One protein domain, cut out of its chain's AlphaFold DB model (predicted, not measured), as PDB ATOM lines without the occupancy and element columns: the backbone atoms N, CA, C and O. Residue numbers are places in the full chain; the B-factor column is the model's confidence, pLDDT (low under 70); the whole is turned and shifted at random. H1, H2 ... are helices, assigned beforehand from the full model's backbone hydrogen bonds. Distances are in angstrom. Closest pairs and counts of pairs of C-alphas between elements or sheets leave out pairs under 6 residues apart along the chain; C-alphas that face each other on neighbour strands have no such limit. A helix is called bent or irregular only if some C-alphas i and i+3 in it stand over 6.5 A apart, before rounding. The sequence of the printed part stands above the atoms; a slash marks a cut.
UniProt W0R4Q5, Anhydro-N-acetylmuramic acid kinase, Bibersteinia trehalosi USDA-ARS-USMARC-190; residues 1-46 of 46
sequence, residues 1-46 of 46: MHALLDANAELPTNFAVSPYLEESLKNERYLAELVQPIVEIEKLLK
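What this domain is: This is residues 1 to 46 of the 46 residues of the protein "Anhydro-N-acetylmuramic acid kinase" of Bibersteinia trehalosi USDA-ARS-USMARC-190 (UniProt W0R4Q5). The model is a helical hairpin, H2 side by side with the longer H3, with one short helix, H1, set off from it at the other end of a rod-shaped outline. A long stretch with no named element, residues 7 to 17, leads from H1 to the hairpin, and H1 touches neither of the other helices. The chain has 46 printed residues with three named helices, H1, H2 and H3 in that order, and no named strand; the class is all helix, with 26 of the 46 residues in helices. The whole is loose, with a radius of gyration of the C-alphas of 12.5 A, and the C-alphas span 38 by 17 by 15 A along their three main axes.

How they stand to each other: The first helix, H1, residues 2 to 6, is apart from H2, residues 18 to 24, although the two follow each other in the chain. H1 is also apart from H3, residues 31 to 44. H2 and H3 touch, with 7 pairs of C-alphas within 8 A. Their closest C-alphas are those of Ser 18 and Val 35, 6.1 A apart. The two helices run opposite ways at a shallow tilt of 27 degrees and form a helical hairpin, with their centres 11.0 A apart. In the backbones of H1 and H2 every O i to N i+4 pair is within hydrogen-bond range; in H3 it is 8 of 10.

Where its parts are: H1 runs from His 2, whose C-alpha is at (-5.013, -3.906, 20.210), to Asp 6, and is 5.9 A long from first to last C-alpha. H2 runs from Ser 18, with its C-alpha at (-22.688, -9.501, 25.118), to Ser 24, over 9.9 A. H3, the longest helix, has 14 residues from Leu 31 to Leu 44 and measures 20.6 A from first to last C-alpha. It ends with C-alpha 44 at (-14.883, -12.056, 14.217). H3 is neither bent nor irregular, but only just: C-alphas 34 and 37 are 6.4 A apart.

The domain as a whole: The two C-alphas farthest apart are those of Asn 8 and Asn 27, at 38.1 A. The C-alphas of Met 1, the chain's first residue, and Lys 46, its last, are 14.5 A apart. The link from H1 to H2 is long, with 11 residues, and the link from H2 to H3 is short, with 6. The printed part has no cut. The mean pLDDT of the printed part is 93.3, and no printed residue is under 70.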
ATOM      1  N   MET A   1      -8.271  -5.346  22.601       82.25
ATOM      2  CA  MET A   1      -7.461  -6.381  21.919       82.25
ATOM      3  C   MET A   1      -6.307  -5.824  21.085       82.25
ATOM      4  O   MET A   1      -5.529  -6.628  20.598       82.25
ATOM      5  N   HIS A   2      -6.124  -4.497  20.976       90.25
ATOM      6  CA  HIS A   2      -5.013  -3.906  20.210       90.25
ATOM      7  C   HIS A   2      -3.642  -4.499  20.557       90.25
ATOM      8  O   HIS A   2      -2.986  -4.997  19.662       90.25
ATOM      9  N   ALA A   3      -3.288  -4.619  21.840       94.19
ATOM     10  CA  ALA A   3      -2.011  -5.222  22.236       94.19
ATOM     11  C   ALA A   3      -1.800  -6.672  21.742       94.19
ATOM     12  O   ALA A   3      -0.669  -7.052  21.464       94.19
ATOM     13  N   LEU A   4      -2.863  -7.481  21.622       92.25
ATOM     14  CA  LEU A   4      -2.766  -8.840  21.069       92.25
ATOM     15  C   LEU A   4      -2.580  -8.804  19.549       92.25
ATOM     16  O   LEU A   4      -1.741  -9.525  19.022       92.25
ATOM     17  N   LEU A   5      -3.326  -7.932  18.864       92.00
ATOM     18  CA  LEU A   5      -3.210  -7.721  17.419       92.00
ATOM     19  C   LEU A   5      -1.820  -7.191  17.040       92.00
ATOM     20  O   LEU A   5      -1.188  -7.726  16.136       92.00
ATOM     21  N   ASP A   6      -1.323  -6.195  17.773       96.75
ATOM     22  CA  ASP A   6      -0.004  -5.588  17.571       96.75
ATOM     23  C   ASP A   6       1.122  -6.612  17.792       96.75
ATOM     24  O   ASP A   6       2.151  -6.568  17.122       96.75
ATOM     25  N   ALA A   7       0.912  -7.564  18.706       95.50
ATOM     26  CA  ALA A   7       1.832  -8.668  18.969       95.50
ATOM     27  C   ALA A   7       1.651  -9.869  18.017       95.50
ATOM     28  O   ALA A   7       2.376 -10.855  18.158       95.50
ATOM     29  N   ASN A   8       0.690  -9.816  17.082       92.50
ATOM     30  CA  ASN A   8       0.254 -10.946  16.253       92.50
ATOM     31  C   ASN A   8      -0.016 -12.225  17.077       92.50
ATOM     32  O   ASN A   8       0.289 -13.342  16.655       92.50
ATOM     33  N   ALA A   9      -0.533 -12.040  18.292       93.88
ATOM     34  CA  ALA A   9      -0.867 -13.110  19.215       93.88
ATOM     35  C   ALA A   9      -2.251 -13.684  18.891       93.88
ATOM     36  O   ALA A   9      -3.111 -13.000  18.330       93.88
ATOM     37  N   GLU A  10      -2.483 -14.934  19.286       92.31
ATOM     38  CA  GLU A  10      -3.797 -15.552  19.148       92.31
ATOM     39  C   GLU A  10      -4.858 -14.757  19.916       92.31
ATOM     40  O   GLU A  10      -4.665 -14.340  21.064       92.31
ATOM     41  N   LEU A  11      -5.996 -14.539  19.259       90.75
ATOM     42  CA  LEU A  11      -7.142 -13.894  19.876       90.75
ATOM     43  C   LEU A  11      -7.972 -14.925  20.651       90.75
ATOM     44  O   LEU A  11      -8.053 -16.086  20.247       90.75
ATOM     45  N   PRO A  12      -8.619 -14.524  21.758       88.94
ATOM     46  CA  PRO A  12      -9.474 -15.430  22.507       88.94
ATOM     47  C   PRO A  12     -10.728 -15.766  21.690       88.94
ATOM     48  O   PRO A  12     -11.522 -14.883  21.378       88.94
ATOM     49  N   THR A  13     -10.920 -17.051  21.391       86.25
ATOM     50  CA  THR A  13     -12.035 -17.540  20.558       86.25
ATOM     51  C   THR A  13     -13.297 -17.887  21.348       86.25
ATOM     52  O   THR A  13     -14.400 -17.922  20.809       86.25
ATOM     53  N   ASN A  14     -13.169 -18.082  22.663       85.00
ATOM     54  CA  ASN A  14     -14.293 -18.248  23.587       85.00
ATOM     55  C   ASN A  14     -14.592 -16.938  24.333       85.00
ATOM     56  O   ASN A  14     -14.654 -16.900  25.563       85.00
ATOM     57  N   PHE A  15     -14.689 -15.839  23.585       87.12
ATOM     58  CA  PHE A  15     -14.965 -14.514  24.126       87.12
ATOM     59  C   PHE A  15     -16.400 -14.100  23.782       87.12
ATOM     60  O   PHE A  15     -16.718 -13.866  22.620       87.12
ATOM     61  N   ALA A  16     -17.256 -14.015  24.802       92.69
ATOM     62  CA  ALA A  16     -18.607 -13.470  24.696       92.69
ATOM     63  C   ALA A  16     -18.932 -12.649  25.951       92.69
ATOM     64  O   ALA A  16     -19.109 -13.193  27.041       92.69
ATOM     65  N   VAL A  17     -18.972 -11.330  25.797       94.12
ATOM     66  CA  VAL A  17     -19.334 -10.360  26.834       94.12
ATOM     67  C   VAL A  17     -20.765  -9.842  26.653       94.12
ATOM     68  O   VAL A  17     -21.375  -9.406  27.629       94.12
ATOM     69  N   SER A  18     -21.329  -9.941  25.443       95.38
ATOM     70  CA  SER A  18     -22.688  -9.501  25.118       95.38
ATOM     71  C   SER A  18     -23.763 -10.007  26.096       95.38
ATOM     72  O   SER A  18     -24.517  -9.156  26.570       95.38
ATOM     73  N   PRO A  19     -23.789 -11.280  26.564       95.94
ATOM     74  CA  PRO A  19     -24.839 -11.735  27.483       95.94
ATOM     75  C   PRO A  19     -24.764 -11.054  28.857       95.94
ATOM     76  O   PRO A  19     -25.776 -10.815  29.513       95.94
ATOM     77  N   TYR A  20     -23.553 -10.708  29.302       96.31
ATOM     78  CA  TYR A  20     -23.349 -10.012  30.571       96.31
ATOM     79  C   TYR A  20     -23.797  -8.553  30.492       96.31
ATOM     80  O   TYR A  20     -24.320  -8.019  31.470       96.31
ATOM     81  N   LEU A  21     -23.606  -7.911  29.336       96.44
ATOM     82  CA  LEU A  21     -24.056  -6.542  29.099       96.44
ATOM     83  C   LEU A  21     -25.572  -6.469  28.961       96.44
ATOM     84  O   LEU A  21     -26.182  -5.588  29.562       96.44
ATOM     85  N   GLU A  22     -26.170  -7.418  28.241       97.12
ATOM     86  CA  GLU A  22     -27.622  -7.555  28.137       97.12
ATOM     87  C   GLU A  22     -28.268  -7.685  29.517       97.12
ATOM     88  O   GLU A  22     -29.204  -6.950  29.813       97.12
ATOM     89  N   GLU A  23     -27.731  -8.534  30.399       97.44
ATOM     90  CA  GLU A  23     -28.280  -8.696  31.749       97.44
ATOM     91  C   GLU A  23     -28.034  -7.464  32.639       97.44
ATOM     92  O   GLU A  23     -28.945  -7.001  33.332       97.44
ATOM     93  N   SER A  24     -26.820  -6.906  32.609       97.25
ATOM     94  CA  SER A  24     -26.429  -5.796  33.494       97.25
ATOM     95  C   SER A  24     -27.112  -4.475  33.134       97.25
ATOM     96  O   SER A  24     -27.350  -3.651  34.016       97.25
ATOM     97  N   LEU A  25     -27.424  -4.261  31.853       97.12
ATOM     98  CA  LEU A  25     -27.946  -2.997  31.324       97.12
ATOM     99  C   LEU A  25     -29.346  -3.148  30.705       97.12
ATOM    100  O   LEU A  25     -29.784  -2.276  29.963       97.12
ATOM    101  N   LYS A  26     -30.090  -4.217  31.024       96.06
ATOM    102  CA  LYS A  26     -31.427  -4.522  30.459       96.06
ATOM    103  C   LYS A  26     -32.467  -3.398  30.521       96.06
ATOM    104  O   LYS A  26     -33.430  -3.417  29.762       96.06
ATOM    105  N   ASN A  27     -32.295  -2.433  31.423       97.19
ATOM    106  CA  ASN A  27     -33.208  -1.300  31.593       97.19
ATOM    107  C   ASN A  27     -32.737  -0.023  30.876       97.19
ATOM    108  O   ASN A  27     -33.444   0.985  30.878       97.19
ATOM    109  N   GLU A  28     -31.549  -0.051  30.277       97.56
ATOM    110  CA  GLU A  28     -30.934   1.098  29.635       97.56
ATOM    111  C   GLU A  28     -31.351   1.193  28.169       97.56
ATOM    112  O   GLU A  28     -31.220   0.252  27.388       97.56
ATOM    113  N   ARG A  29     -31.822   2.374  27.762       95.94
ATOM    114  CA  ARG A  29     -32.327   2.596  26.395       95.94
ATOM    115  C   ARG A  29     -31.250   2.449  25.320       95.94
ATOM    116  O   ARG A  29     -31.578   2.138  24.184       95.94
ATOM    117  N   TYR A  30     -29.987   2.665  25.683       95.81
ATOM    118  CA  TYR A  30     -28.838   2.567  24.782       95.81
ATOM    119  C   TYR A  30     -28.282   1.141  24.656       95.81
ATOM    120  O   TYR A  30     -27.324   0.933  23.914       95.81
ATOM    121  N   LEU A  31     -28.850   0.154  25.365       96.31
ATOM    122  CA  LEU A  31     -28.334  -1.216  25.373       96.31
ATOM    123  C   LEU A  31     -28.208  -1.791  23.958       96.31
ATOM    124  O   LEU A  31     -27.170  -2.349  23.615       96.31
ATOM    125  N   ALA A  32     -29.240  -1.625  23.129       92.31
ATOM    126  CA  ALA A  32     -29.252  -2.169  21.773       92.31
ATOM    127  C   ALA A  32     -28.123  -1.584  20.903       92.31
ATOM    128  O   ALA A  32     -27.428  -2.326  20.210       92.31
ATOM    129  N   GLU A  33     -27.904  -0.269  20.989       96.06
ATOM    130  CA  GLU A  33     -26.848   0.433  20.248       96.06
ATOM    131  C   GLU A  33     -25.447   0.044  20.735       96.06
ATOM    132  O   GLU A  33     -24.510  -0.013  19.940       96.06
ATOM    133  N   LEU A  34     -25.300  -0.262  22.029       95.62
ATOM    134  CA  LEU A  34     -24.039  -0.702  22.623       95.62
ATOM    135  C   LEU A  34     -23.711  -2.167  22.298       95.62
ATOM    136  O   LEU A  34     -22.564  -2.486  21.994       95.62
ATOM    137  N   VAL A  35     -24.695  -3.066  22.376       96.75
ATOM    138  CA  VAL A  35     -24.488  -4.513  22.197       96.75
ATOM    139  C   VAL A  35     -24.232  -4.867  20.740       96.75
ATOM    140  O   VAL A  35     -23.406  -5.736  20.470       96.75
ATOM    141  N   GLN A  36     -24.878  -4.180  19.796       95.69
ATOM    142  CA  GLN A  36     -24.727  -4.468  18.370       95.69
ATOM    143  C   GLN A  36     -23.254  -4.516  17.902       95.69
ATOM    144  O   GLN A  36     -22.850  -5.553  17.373       95.69
ATOM    145  N   PRO A  37     -22.414  -3.480  18.104       95.94
ATOM    146  CA  PRO A  37     -21.010  -3.536  17.691       95.94
ATOM    147  C   PRO A  37     -20.202  -4.600  18.448       95.94
ATOM    148  O   PRO A  37     -19.244  -5.142  17.904       95.94
ATOM    149  N   ILE A  38     -20.583  -4.933  19.685       95.31
ATOM    150  CA  ILE A  38     -19.899  -5.948  20.495       95.31
ATOM    151  C   ILE A  38     -20.151  -7.347  19.932       95.31
ATOM    152  O   ILE A  38     -19.206  -8.114  19.768       95.31
ATOM    153  N   VAL A  39     -21.394  -7.654  19.558       95.38
ATOM    154  CA  VAL A  39     -21.748  -8.923  18.907       95.38
ATOM    155  C   VAL A  39     -21.006  -9.089  17.580       95.38
ATOM    156  O   VAL A  39     -20.556 -10.190  17.263       95.38
ATOM    157  N   GLU A  40     -20.826  -8.015  16.805       95.12
ATOM    158  CA  GLU A  40     -20.026  -8.076  15.574       95.12
ATOM    159  C   GLU A  40     -18.550  -8.394  15.853       95.12
ATOM    160  O   GLU A  40     -17.960  -9.205  15.142       95.12
ATOM    161  N   ILE A  41     -17.962  -7.842  16.920       93.69
ATOM    162  CA  ILE A  41     -16.600  -8.203  17.339       93.69
ATOM    163  C   ILE A  41     -16.537  -9.681  17.744       93.69
ATOM    164  O   ILE A  41     -15.647 -10.395  17.298       93.69
ATOM    165  N   GLU A  42     -17.488 -10.168  18.542       94.00
ATOM    166  CA  GLU A  42     -17.528 -11.570  18.986       94.00
ATOM    167  C   GLU A  42     -17.639 -12.561  17.821       94.00
ATOM    168  O   GLU A  42     -17.075 -13.651  17.888       94.00
ATOM    169  N   LYS A  43     -18.324 -12.191  16.731       92.69
ATOM    170  CA  LYS A  43     -18.385 -13.004  15.506       92.69
ATOM    171  C   LYS A  43     -17.034 -13.112  14.803       92.69
ATOM    172  O   LYS A  43     -16.747 -14.163  14.251       92.69
ATOM    173  N   LEU A  44     -16.223 -12.054  14.820       91.50
ATOM    174  CA  LEU A  44     -14.883 -12.056  14.217       91.50
ATOM    175  C   LEU A  44     -13.870 -12.880  15.022       91.50
ATOM    176  O   LEU A  44     -12.795 -13.191  14.515       91.50
ATOM    177  N   LEU A  45     -14.194 -13.198  16.275       88.75
ATOM    178  CA  LEU A  45     -13.356 -13.998  17.164       88.75
ATOM    179  C   LEU A  45     -13.667 -15.504  17.092       88.75
ATOM    180  O   LEU A  45     -12.973 -16.279  17.743       88.75
ATOM    181  N   LYS A  46     -14.684 -15.922  16.327       74.44
ATOM    182  CA  LYS A  46     -15.061 -17.330  16.111       74.44
ATOM    183  C   LYS A  46     -14.514 -17.861  14.793       74.44
ATOM    184  O   LYS A  46     -14.143 -19.054  14.783       74.44
TER     185      LYS A  46